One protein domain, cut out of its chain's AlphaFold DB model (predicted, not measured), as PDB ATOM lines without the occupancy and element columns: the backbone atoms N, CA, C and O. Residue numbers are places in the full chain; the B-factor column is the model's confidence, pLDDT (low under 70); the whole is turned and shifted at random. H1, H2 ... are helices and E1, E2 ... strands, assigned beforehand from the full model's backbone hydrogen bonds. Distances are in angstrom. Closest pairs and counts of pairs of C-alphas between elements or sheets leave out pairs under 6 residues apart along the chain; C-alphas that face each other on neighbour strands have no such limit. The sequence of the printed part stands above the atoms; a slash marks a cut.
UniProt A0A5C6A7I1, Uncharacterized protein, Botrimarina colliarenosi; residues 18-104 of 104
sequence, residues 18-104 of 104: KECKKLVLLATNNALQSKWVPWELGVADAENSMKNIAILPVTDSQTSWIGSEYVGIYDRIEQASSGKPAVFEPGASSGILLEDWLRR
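What this domain is: This is residues 18 to 104 of the 104 residues of an uncharacterized protein of Botrimarina colliarenosi (UniProt A0A5C6A7I1). One strongly twisted sheet of five strands runs through the domain, turning like a propeller blade from the E1 and E2 end to the E4 and E5 end. The longest helix, H2, packs over the E1 and E2 end of the sheet, and the short last helix, H4, packs on the sheet near E4, while a long loop of low confidence joins E2 to H3. The printed part has 87 residues, with four named helices and five named strands that follow along the chain as E1 H1 H2 E2 H3 E3 E4 E5 H4; the sheet runs E1 E2 E3 E4 E5 and is mixed, and the class is mixed, helices and strands. It is compact, with a radius of gyration of the C-alphas of 12.8 A and spans of 36 by 33 by 19 A.

Where its parts are: E1 is residues 23 to 27, 12.1 A long, from C-alpha 23 at (35.095, 43.813, -5.767). H1 is residues 29 to 32, and H2 is residues 36 to 47, 16.5 A. E2 is residues 53 to 57, 13.0 A, and H3 is residues 69 to 73. E3 is residues 75 to 79, 13.1 A, E4 residues 85 to 88, 9.8 A, and E5 residues 95 to 97. H4 is residues 98 to 103, ending with C-alpha 103 at (30.298, 34.099, -12.489).

How they stand to each other: E1 and E2 are parallel at 25 degrees, with N 25 and O 54 2.9 A apart. E2 and E3 are parallel at 42 degrees, with N 55 and O 75 2.8 A apart. E3, E4 and E5 form a meander, each strand the antiparallel neighbour of the one before, in two hairpins; N 78 and O 86 are 2.9 A apart, and N 96 and O 87 2.9 A. E1, H1 H2, E2 and E2, H3, E3 are strand-helix-strand units, two parallel strands with helices between, and both crossovers are right-handed. H2 is on the sheet at a height of 9.3 A, over E2 and only just over E1, with 3 C-alphas falling on E1; its closest C-alphas to E1 are those of Ala 44 and Leu 23, 7.5 A. H3 only grazes the sheet, with residues 71 to 73. H4 is on the sheet; its closest C-alphas to E4 are those of Leu 98 and Ala 86, 4.6 A. H1 is only just not on the sheet, with 4 pairs of C-alphas within 10 A. Every O i to N i+4 pair is within hydrogen-bond range in H2, against 1 of 2 in H4 and 0 of 1 in H3, where 1 of 2 O i to N i+3 pairs is; H1 is too short for such a pair.

The domain as a whole: The C-alphas farthest apart are those of Lys 35 and Ser 82, 35.9 A. The printed part has no cut, and the link from E2 to H3, 11 residues, is long. The mean pLDDT of the printed part is 82.2; residues 59 to 69 are under 70.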
ATOM      1  N   LYS A  18      36.453  50.415 -11.816       86.81
ATOM      2  CA  LYS A  18      35.508  50.536 -12.932       86.81
ATOM      3  C   LYS A  18      35.622  49.394 -13.951       86.81
ATOM      4  O   LYS A  18      34.621  48.988 -14.530       86.81
ATOM      5  N   GLU A  19      36.831  48.901 -14.211       88.69
ATOM      6  CA  GLU A  19      37.053  47.768 -15.126       88.69
ATOM      7  C   GLU A  19      36.577  46.432 -14.530       88.69
ATOM      8  O   GLU A  19      36.151  45.532 -15.259       88.69
ATOM      9  N   CYS A  20      36.653  46.286 -13.207       87.44
ATOM     10  CA  CYS A  20      36.264  45.073 -12.500       87.44
ATOM     11  C   CYS A  20      34.754  45.027 -12.239       87.44
ATOM     12  O   CYS A  20      34.188  45.927 -11.630       87.44
ATOM     13  N   LYS A  21      34.108  43.913 -12.609       85.19
ATOM     14  CA  LYS A  21      32.676  43.680 -12.338       85.19
ATOM     15  C   LYS A  21      32.364  43.333 -10.885       85.19
ATOM     16  O   LYS A  21      31.214  43.423 -10.477       85.19
ATOM     17  N   LYS A  22      33.363  42.843 -10.148       89.56
ATOM     18  CA  LYS A  22      33.260  42.378  -8.763       89.56
ATOM     19  C   LYS A  22      34.398  42.974  -7.960       89.56
ATOM     20  O   LYS A  22      35.525  43.050  -8.453       89.56
ATOM     21  N   LEU A  23      34.111  43.334  -6.719       91.50
ATOM     22  CA  LEU A  23      35.095  43.813  -5.767       91.50
ATOM     23  C   LEU A  23      35.017  42.971  -4.501       91.50
ATOM     24  O   LEU A  23      33.942  42.765  -3.944       91.50
ATOM     25  N   VAL A  24      36.173  42.489  -4.050       91.31
ATOM     26  CA  VAL A  24      36.295  41.791  -2.773       91.31
ATOM     27  C   VAL A  24      37.196  42.613  -1.869       91.31
ATOM     28  O   VAL A  24      38.375  42.798  -2.173       91.31
ATOM     29  N   LEU A  25      36.646  43.109  -0.763       89.81
ATOM     30  CA  LEU A  25      37.431  43.798   0.252       89.81
ATOM     31  C   LEU A  25      37.970  42.785   1.255       89.81
ATOM     32  O   LEU A  25      37.211  42.167   1.998       89.81
ATOM     33  N   LEU A  26      39.293  42.677   1.329       88.88
ATOM     34  CA  LEU A  26      39.963  41.931   2.386       88.88
ATOM     35  C   LEU A  26      40.026  42.784   3.654       88.88
ATOM     36  O   LEU A  26      40.953  43.579   3.845       88.88
ATOM     37  N   ALA A  27      39.033  42.649   4.523       85.19
ATOM     38  CA  ALA A  27      38.951  43.476   5.712       85.19
ATOM     39  C   ALA A  27      39.758  42.829   6.856       85.19
ATOM     40  O   ALA A  27      39.313  41.966   7.602       85.19
ATOM     41  N   THR A  28      41.021  43.236   6.937       83.62
ATOM     42  CA  THR A  28      41.890  43.042   8.107       83.62
ATOM     43  C   THR A  28      41.776  44.258   9.027       83.62
ATOM     44  O   THR A  28      41.403  45.340   8.568       83.62
ATOM     45  N   ASN A  29      42.181  44.146  10.297       78.56
ATOM     46  CA  ASN A  29      42.215  45.299  11.215       78.56
ATOM     47  C   ASN A  29      43.001  46.493  10.636       78.56
ATOM     48  O   ASN A  29      42.547  47.632  10.705       78.56
ATOM     49  N   ASN A  30      44.136  46.227   9.982       79.56
ATOM     50  CA  ASN A  30      44.941  47.265   9.331       79.56
ATOM     51  C   ASN A  30      44.238  47.886   8.113       79.56
ATOM     52  O   ASN A  30      44.372  49.085   7.873       79.56
ATOM     53  N   ALA A  31      43.497  47.089   7.338       80.12
ATOM     54  CA  ALA A  31      42.729  47.597   6.205       80.12
ATOM     55  C   ALA A  31      41.592  48.513   6.678       80.12
ATOM     56  O   ALA A  31      41.439  49.610   6.152       80.12
ATOM     57  N   LEU A  32      40.855  48.117   7.718       79.06
ATOM     58  CA  LEU A  32      39.744  48.904   8.264       79.06
ATOM     59  C   LEU A  32      40.192  50.227   8.909       79.06
ATOM     60  O   LEU A  32      39.439  51.197   8.898       79.06
ATOM     61  N   GLN A  33      41.425  50.299   9.418       78.88
ATOM     62  CA  GLN A  33      42.026  51.543   9.919       78.88
ATOM     63  C   GLN A  33      42.541  52.469   8.801       78.88
ATOM     64  O   GLN A  33      42.896  53.623   9.059       78.88
ATOM     65  N   SER A  34      42.604  51.993   7.555       80.69
ATOM     66  CA  SER A  34      43.075  52.792   6.428       80.69
ATOM     67  C   SER A  34      42.034  53.823   6.010       80.69
ATOM     68  O   SER A  34      40.880  53.499   5.747       80.69
ATOM     69  N   LYS A  35      42.473  55.071   5.815       81.69
ATOM     70  CA  LYS A  35      41.638  56.129   5.222       81.69
ATOM     71  C   LYS A  35      41.264  55.852   3.759       81.69
ATOM     72  O   LYS A  35      40.351  56.485   3.242       81.69
ATOM     73  N   TRP A  36      41.970  54.934   3.094       82.69
ATOM     74  CA  TRP A  36      41.718  54.580   1.696       82.69
ATOM     75  C   TRP A  36      40.544  53.631   1.530       82.69
ATOM     76  O   TRP A  36      39.787  53.803   0.588       82.69
ATOM     77  N   VAL A  37      40.337  52.700   2.461       87.00
ATOM     78  CA  VAL A  37      39.294  51.675   2.322       87.00
ATOM     79  C   VAL A  37      37.883  52.275   2.237       87.00
ATOM     80  O   VAL A  37      37.155  51.912   1.312       87.00
ATOM     81  N   PRO A  38      37.488  53.246   3.087       85.31
ATOM     82  CA  PRO A  38      36.205  53.932   2.926       85.31
ATOM     83  C   PRO A  38      36.077  54.664   1.584       85.31
ATOM     84  O   PRO A  38      35.001  54.683   0.991       85.31
ATOM     85  N   TRP A  39      37.170  55.251   1.081       87.25
ATOM     86  CA  TRP A  39      37.179  55.916  -0.223       87.25
ATOM     87  C   TRP A  39      37.046  54.914  -1.378       87.25
ATOM     88  O   TRP A  39      36.254  55.144  -2.288       87.25
ATOM     89  N   GLU A  40      37.771  53.793  -1.334       87.62
ATOM     90  CA  GLU A  40      37.701  52.718  -2.332       87.62
ATOM     91  C   GLU A  40      36.294  52.119  -2.395       87.62
ATOM     92  O   GLU A  40      35.757  51.949  -3.489       87.62
ATOM     93  N   LEU A  41      35.670  51.879  -1.238       87.62
ATOM     94  CA  LEU A  41      34.278  51.437  -1.157       87.62
ATOM     95  C   LEU A  41      33.314  52.475  -1.727       87.62
ATOM     96  O   LEU A  41      32.460  52.112  -2.521       87.62
ATOM     97  N   GLY A  42      33.480  53.762  -1.407       87.75
ATOM     98  CA  GLY A  42      32.628  54.814  -1.967       87.75
ATOM     99  C   GLY A  42      32.742  54.941  -3.492       87.75
ATOM    100  O   GLY A  42      31.750  55.169  -4.177       87.75
ATOM    101  N   VAL A  43      33.941  54.756  -4.051       87.94
ATOM    102  CA  VAL A  43      34.133  54.702  -5.511       87.94
ATOM    103  C   VAL A  43      33.483  53.451  -6.102       87.94
ATOM    104  O   VAL A  43      32.876  53.530  -7.168       87.94
ATOM    105  N   ALA A  44      33.607  52.309  -5.427       87.75
ATOM    106  CA  ALA A  44      32.999  51.061  -5.864       87.75
ATOM    107  C   ALA A  44      31.470  51.127  -5.845       87.75
ATOM    108  O   ALA A  44      30.858  50.683  -6.806       87.75
ATOM    109  N   ASP A  45      30.875  51.725  -4.816       86.38
ATOM    110  CA  ASP A  45      29.429  51.916  -4.673       86.38
ATOM    111  C   ASP A  45      28.844  52.797  -5.788       86.38
ATOM    112  O   ASP A  45      27.760  52.544  -6.306       86.38
ATOM    113  N   ALA A  46      29.603  53.809  -6.220       84.88
ATOM    114  CA  ALA A  46      29.193  54.695  -7.305       84.88
ATOM    115  C   ALA A  46      29.283  54.040  -8.698       84.88
ATOM    116  O   ALA A  46      28.487  54.362  -9.581       84.88
ATOM    117  N   GLU A  47      30.271  53.171  -8.927       80.25
ATOM    118  CA  GLU A  47      30.535  52.581 -10.250       80.25
ATOM    119  C   GLU A  47      29.932  51.173 -10.418       80.25
ATOM    120  O   GLU A  47      29.667  50.754 -11.545       80.25
ATOM    121  N   ASN A  48      29.708  50.439  -9.326       76.06
ATOM    122  CA  ASN A  48      29.183  49.075  -9.304       76.06
ATOM    123  C   ASN A  48      27.923  48.983  -8.437       76.06
ATOM    124  O   ASN A  48      27.720  49.745  -7.503       76.06
ATOM    125  N   SER A  49      27.075  47.988  -8.706       77.12
ATOM    126  CA  SER A  49      25.965  47.685  -7.799       77.12
ATOM    127  C   SER A  49      26.504  47.104  -6.491       77.12
ATOM    128  O   SER A  49      27.395  46.255  -6.539       77.12
ATOM    129  N   MET A  50      25.924  47.471  -5.342       73.62
ATOM    130  CA  MET A  50      26.300  46.917  -4.028       73.62
ATOM    131  C   MET A  50      26.384  45.382  -4.007       73.62
ATOM    132  O   MET A  50      27.254  44.826  -3.351       73.62
ATOM    133  N   LYS A  51      25.570  44.694  -4.819       80.06
ATOM    134  CA  LYS A  51      25.563  43.222  -4.962       80.06
ATOM    135  C   LYS A  51      26.846  42.622  -5.554       80.06
ATOM    136  O   LYS A  51      27.020  41.405  -5.591       80.06
ATOM    137  N   ASN A  52      27.715  43.465  -6.099       87.75
ATOM    138  CA  ASN A  52      29.001  43.086  -6.672       87.75
ATOM    139  C   ASN A  52      30.169  43.353  -5.716       87.75
ATOM    140  O   ASN A  52      31.320  43.119  -6.093       87.75
ATOM    141  N   ILE A  53      29.886  43.831  -4.506       91.12
ATOM    142  CA  ILE A  53      30.876  44.113  -3.476       91.12
ATOM    143  C   ILE A  53      30.684  43.096  -2.357       91.12
ATOM    144  O   ILE A  53      29.610  43.008  -1.772       91.12
ATOM    145  N   ALA A  54      31.736  42.340  -2.056       91.38
ATOM    146  CA  ALA A  54      31.730  41.378  -0.965       91.38
ATOM    147  C   ALA A  54      32.919  41.607  -0.028       91.38
ATOM    148  O   ALA A  54      34.021  41.963  -0.446       91.38
ATOM    149  N   ILE A  55      32.702  41.386   1.260       90.75
ATOM    150  CA  ILE A  55      33.698  41.570   2.305       90.75
ATOM    151  C   ILE A  55      34.221  40.202   2.709       90.75
ATOM    152  O   ILE A  55      33.457  39.354   3.161       90.75
ATOM    153  N   LEU A  56      35.529  39.996   2.586       89.94
ATOM    154  CA  LEU A  56      36.206  38.826   3.122       89.94
ATOM    155  C   LEU A  56      36.849  39.185   4.464       89.94
ATOM    156  O   LEU A  56      37.885  39.863   4.482       89.94
ATOM    157  N   PRO A  57      36.252  38.761   5.588       83.00
ATOM    158  CA  PRO A  57      36.830  38.985   6.890       83.00
ATOM    159  C   PRO A  57      38.085  38.148   7.116       83.00
ATOM    160  O   PRO A  57      38.045  36.924   7.054       83.00
ATOM    161  N   VAL A  58      39.202  38.813   7.425       79.38
ATOM    162  CA  VAL A  58      40.437  38.147   7.857       79.38
ATOM    163  C   VAL A  58      40.736  38.572   9.283       79.38
ATOM    164  O   VAL A  58      41.245  39.668   9.528       79.38
ATOM    165  N   THR A  59      40.399  37.692  10.223       67.94
ATOM    166  CA  THR A  59      40.732  37.847  11.639       67.94
ATOM    167  C   THR A  59      41.761  36.799  12.052       67.94
ATOM    168  O   THR A  59      41.668  35.639  11.659       67.94
ATOM    169  N   ASP A  60      42.752  37.226  12.832       56.09
ATOM    170  CA  ASP A  60      43.818  36.373  13.377       56.09
ATOM    171  C   ASP A  60      43.357  35.607  14.632       56.09
ATOM    172  O   ASP A  60      43.987  34.660  15.086       56.09
ATOM    173  N   SER A  61      42.226  35.997  15.222       47.03
ATOM    174  CA  SER A  61      41.696  35.381  16.437       47.03
ATOM    175  C   SER A  61      40.176  35.477  16.470       47.03
ATOM    176  O   SER A  61      39.590  36.393  15.896       47.03
ATOM    177  N   GLN A  62      39.529  34.551  17.182       45.81
ATOM    178  CA  GLN A  62      38.080  34.498  17.464       45.81
ATOM    179  C   GLN A  62      37.513  35.754  18.163       45.81
ATOM    180  O   GLN A  62      36.374  35.762  18.624       45.81
ATOM    181  N   THR A  63      38.301  36.817  18.282       46.19
ATOM    182  CA  THR A  63      37.885  38.112  18.787       46.19
ATOM    183  C   THR A  63      36.933  38.736  17.779       46.19
ATOM    184  O   THR A  63      37.277  38.950  16.618       46.19
ATOM    185  N   SER A  64      35.718  38.980  18.257       49.53
ATOM    186  CA  SER A  64      34.606  39.653  17.604       49.53
ATOM    187  C   SER A  64      35.083  40.629  16.535       49.53
ATOM    188  O   SER A  64      35.785  41.589  16.839       49.53
ATOM    189  N   TRP A  65      34.705  40.370  15.284       55.22
ATOM    190  CA  TRP A  65      34.852  41.309  14.180       55.22
ATOM    191  C   TRP A  65      34.259  42.662  14.589       55.22
ATOM    192  O   TRP A  65      33.054  42.878  14.470       55.22
ATOM    193  N   ILE A  66      35.095  43.585  15.069       52.59
ATOM    194  CA  ILE A  66      34.741  44.999  15.214       52.59
ATOM    195  C   ILE A  66      34.905  45.609  13.824       52.59
ATOM    196  O   ILE A  66      35.785  46.426  13.562       52.59
ATOM    197  N   GLY A  67      34.111  45.117  12.874       56.75
ATOM    198  CA  GLY A  67      33.974  45.785  11.595       56.75
ATOM    199  C   GLY A  67      33.497  47.199  11.859       56.75
ATOM    200  O   GLY A  67      32.637  47.411  12.713       56.75
ATOM    201  N   SER A  68      34.032  48.175  11.134       61.66
ATOM    202  CA  SER A  68      33.371  49.472  11.071       61.66
ATOM    203  C   SER A  68      31.917  49.252  10.639       61.66
ATOM    204  O   SER A  68      31.678  48.471   9.720       61.66
ATOM    205  N   GLU A  69      30.958  49.906  11.296       69.00
ATOM    206  CA  GLU A  69      29.513  49.670  11.104       69.00
ATOM    207  C   GLU A  69      29.096  49.709   9.624       69.00
ATOM    208  O   GLU A  69      28.267  48.915   9.187       69.00
ATOM    209  N   TYR A  70      29.756  50.556   8.822       77.31
ATOM    210  CA  TYR A  70      29.518  50.668   7.382       77.31
ATOM    211  C   TYR A  70      29.831  49.389   6.594       77.31
ATOM    212  O   TYR A  70      29.282  49.196   5.522       77.31
ATOM    213  N   VAL A  71      30.708  48.511   7.081       80.50
ATOM    214  CA  VAL A  71      31.047  47.245   6.408       80.50
ATOM    215  C   VAL A  71      29.902  46.238   6.541       80.50
ATOM    216  O   VAL A  71      29.760  45.348   5.709       80.50
ATOM    217  N   GLY A  72      29.066  46.386   7.572       79.81
ATOM    218  CA  GLY A  72      27.946  45.489   7.854       79.81
ATOM    219  C   GLY A  72      26.788  45.575   6.859       79.81
ATOM    220  O   GLY A  72      25.894  44.741   6.929       79.81
ATOM    221  N   ILE A  73      26.791  46.552   5.945       86.00
ATOM    222  CA  ILE A  73      25.756  46.702   4.907       86.00
ATOM    223  C   ILE A  73      26.077  45.927   3.620       86.00
ATOM    224  O   ILE A  73      25.235  45.863   2.730       86.00
ATOM    225  N   TYR A  74      27.289  45.379   3.509       89.50
ATOM    226  CA  TYR A  74      27.759  44.658   2.329       89.50
ATOM    227  C   TYR A  74      27.650  43.147   2.520       89.50
ATOM    228  O   TYR A  74      27.659  42.642   3.648       89.50
ATOM    229  N   ASP A  75      27.625  42.425   1.403       91.31
ATOM    230  CA  ASP A  75      27.660  40.968   1.408       91.31
ATOM    231  C   ASP A  75      28.966  40.459   2.035       91.31
ATOM    232  O   ASP A  75      30.031  41.063   1.881       91.31
ATOM    233  N   ARG A  76      28.920  39.324   2.733       90.25
ATOM    234  CA  ARG A  76      30.072  38.749   3.443       90.25
ATOM    235  C   ARG A  76      30.452  37.402   2.861       90.25
ATOM    236  O   ARG A  76      29.594  36.564   2.605       90.25
ATOM    237  N   ILE A  77      31.748  37.184   2.676       91.38
ATOM    238  CA  ILE A  77      32.300  35.897   2.268       91.38
ATOM    239  C   ILE A  77      32.622  35.103   3.530       91.38
ATOM    240  O   ILE A  77      33.532  35.456   4.275       91.38
ATOM    241  N   GLU A  78      31.896  34.017   3.756       88.69
ATOM    242  CA  GLU A  78      32.052  33.157   4.930       88.69
ATOM    243  C   GLU A  78      32.064  31.682   4.507       88.69
ATOM    244  O   GLU A  78      31.689  31.327   3.383       88.69
ATOM    245  N   GLN A  79      32.528  30.793   5.387       88.06
ATOM    246  CA  GLN A  79      32.407  29.358   5.139       88.06
ATOM    247  C   GLN A  79      30.966  28.912   5.389       88.06
ATOM    248  O   GLN A  79      30.453  29.028   6.499       88.06
ATOM    249  N   ALA A  80      30.324  28.362   4.359       87.31
ATOM    250  CA  ALA A  80      29.030  27.714   4.501       87.31
ATOM    251  C   ALA A  80      29.153  26.419   5.319       87.31
ATOM    252  O   ALA A  80      30.225  25.822   5.417       87.31
ATOM    253  N   SER A  81      28.023  25.910   5.816       83.25
ATOM    254  CA  SER A  81      27.954  24.632   6.548       83.25
ATOM    255  C   SER A  81      28.471  23.433   5.744       83.25
ATOM    256  O   SER A  81      28.849  22.417   6.314       83.25
ATOM    257  N   SER A  82      28.513  23.550   4.413       82.94
ATOM    258  CA  SER A  82      29.098  22.564   3.499       82.94
ATOM    259  C   SER A  82      30.634  22.610   3.428       82.94
ATOM    260  O   SER A  82      31.230  21.831   2.689       82.94
ATOM    261  N   GLY A  83      31.284  23.536   4.143       86.50
ATOM    262  CA  GLY A  83      32.733  23.766   4.128       86.50
ATOM    263  C   GLY A  83      33.232  24.620   2.955       86.50
ATOM    264  O   GLY A  83      34.409  24.983   2.917       86.50
ATOM    265  N   LYS A  84      32.357  24.970   2.006       89.88
ATOM    266  CA  LYS A  84      32.688  25.810   0.846       89.88
ATOM    267  C   LYS A  84      32.524  27.303   1.159       89.88
ATOM    268  O   LYS A  84      31.613  27.654   1.908       89.88
ATOM    269  N   PRO A  85      33.339  28.197   0.568       91.06
ATOM    270  CA  PRO A  85      33.125  29.634   0.693       91.06
ATOM    271  C   PRO A  85      31.839  30.052  -0.030       91.06
ATOM    272  O   PRO A  85      31.597  29.664  -1.177       91.06
ATOM    273  N   ALA A  86      31.028  30.863   0.637       93.00
ATOM    274  CA  ALA A  86      29.785  31.408   0.116       93.00
ATOM    275  C   ALA A  86      29.649  32.888   0.485       93.00
ATOM    276  O   ALA A  86      30.244  33.363   1.448       93.00
ATOM    277  N   VAL A  87      28.885  33.606  -0.330       92.94
ATOM    278  CA  VAL A  87      28.556  35.017  -0.175       92.94
ATOM    279  C   VAL A  87      27.168  35.116   0.445       92.94
ATOM    280  O   VAL A  87      26.201  34.592  -0.114       92.94
ATOM    281  N   PHE A  88      27.083  35.769   1.597       91.00
ATOM    282  CA  PHE A  88      25.867  35.953   2.377       91.00
ATOM    283  C   PHE A  88      25.480  37.427   2.390       91.00
ATOM    284  O   PHE A  88      26.301  38.280   2.720       91.00
ATOM    285  N   GLU A  89      24.222  37.713   2.067       89.75
ATOM    286  CA  GLU A  89      23.652  39.047   2.261       89.75
ATOM    287  C   GLU A  89      23.594  39.375   3.767       89.75
ATOM    288  O   GLU A  89      23.456  38.469   4.603       89.75
ATOM    289  N   PRO A  90      23.691  40.656   4.155       85.81
ATOM    290  CA  PRO A  90      23.666  41.048   5.558       85.81
ATOM    291  C   PRO A  90      22.366  40.596   6.243       85.81
ATOM    292  O   PRO A  90      21.267  40.997   5.869       85.81
ATOM    293  N   GLY A  91      22.499  39.739   7.263       81.75
ATOM    294  CA  GLY A  91      21.374  39.163   8.010       81.75
ATOM    295  C   GLY A  91      20.731  37.921   7.377       81.75
ATOM    296  O   GLY A  91      19.788  37.376   7.951       81.75
ATOM    297  N   ALA A  92      21.225  37.441   6.233       85.38
ATOM    298  CA  ALA A  92      20.699  36.248   5.580       85.38
ATOM    299  C   ALA A  92      21.234  34.951   6.210       85.38
ATOM    300  O   ALA A  92      22.407  34.832   6.554       85.38
ATOM    301  N   SER A  93      20.371  33.934   6.310       79.62
ATOM    302  CA  SER A  93      20.747  32.582   6.766       79.62
ATOM    303  C   SER A  93      21.171  31.649   5.625       79.62
ATOM    304  O   SER A  93      21.562  30.509   5.864       79.62
ATOM    305  N   SER A  94      21.058  32.106   4.377       84.06
ATOM    306  CA  SER A  94      21.449  31.373   3.175       84.06
ATOM    307  C   SER A  94      22.247  32.297   2.264       84.06
ATOM    308  O   SER A  94      22.023  33.506   2.254       84.06
ATOM    309  N   GLY A  95      23.189  31.723   1.526       88.81
ATOM    310  CA  GLY A  95      24.106  32.449   0.660       88.81
ATOM    311  C   GLY A  95      24.317  31.722  -0.662       88.81
ATOM    312  O   GLY A  95      23.918  30.569  -0.839       88.81
ATOM    313  N   ILE A  96      24.960  32.404  -1.601       92.19
ATOM    314  CA  ILE A  96      25.333  31.855  -2.907       92.19
ATOM    315  C   ILE A  96      26.782  31.386  -2.814       92.19
ATOM    316  O   ILE A  96      27.611  32.083  -2.236       92.19
ATOM    317  N   LEU A  97      27.125  30.228  -3.381       93.94
ATOM    318  CA  LEU A  97      28.524  29.793  -3.399       93.94
ATOM    319  C   LEU A  97      29.405  30.856  -4.069       93.94
ATOM    320  O   LEU A  97      29.011  31.474  -5.059       93.94
ATOM    321  N   LEU A  98      30.616  31.057  -3.548       91.38
ATOM    322  CA  LEU A  98      31.527  32.079  -4.064       91.38
ATOM    323  C   LEU A  98      31.823  31.875  -5.560       91.38
ATOM    324  O   LEU A  98      31.900  32.840  -6.316       91.38
ATOM    325  N   GLU A  99      31.931  30.617  -5.991       91.19
ATOM    326  CA  GLU A  99      32.109  30.238  -7.398       91.19
ATOM    327  C   GLU A  99      30.960  30.714  -8.300       91.19
ATOM    328  O   GLU A  99      31.210  31.198  -9.404       91.19
ATOM    329  N   ASP A 100      29.718  30.631  -7.825       91.88
ATOM    330  CA  ASP A 100      28.535  31.102  -8.542       91.88
ATOM    331  C   ASP A 100      28.443  32.628  -8.523       91.88
ATOM    332  O   ASP A 100      28.117  33.244  -9.537       91.88
ATOM    333  N   TRP A 101      28.763  33.262  -7.391       92.31
ATOM    334  CA  TRP A 101      28.740  34.719  -7.264       92.31
ATOM    335  C   TRP A 101      29.750  35.400  -8.195       92.31
ATOM    336  O   TRP A 101      29.416  36.399  -8.831       92.31
ATOM    337  N   LEU A 102      30.953  34.832  -8.338       89.56
ATOM    338  CA  LEU A 102      31.995  35.343  -9.236       89.56
ATOM    339  C   LEU A 102      31.620  35.250 -10.724       89.56
ATOM    340  O   LEU A 102      32.159  36.003 -11.533       89.56
ATOM    341  N   ARG A 103      30.722  34.329 -11.095       88.25
ATOM    342  CA  ARG A 103      30.298  34.099 -12.489       88.25
ATOM    343  C   ARG A 103      29.143  34.992 -12.944       88.25
ATOM    344  O   ARG A 103      28.914  35.075 -14.149       88.25
ATOM    345  N   ARG A 104      28.414  35.610 -12.012       80.75
ATOM    346  CA  ARG A 104      27.278  36.507 -12.288       80.75
ATOM    347  C   ARG A 104      27.756  37.903 -12.658       80.75
ATOM    348  O   ARG A 104      27.349  38.414 -13.719       80.75
TER     349      ARG A 104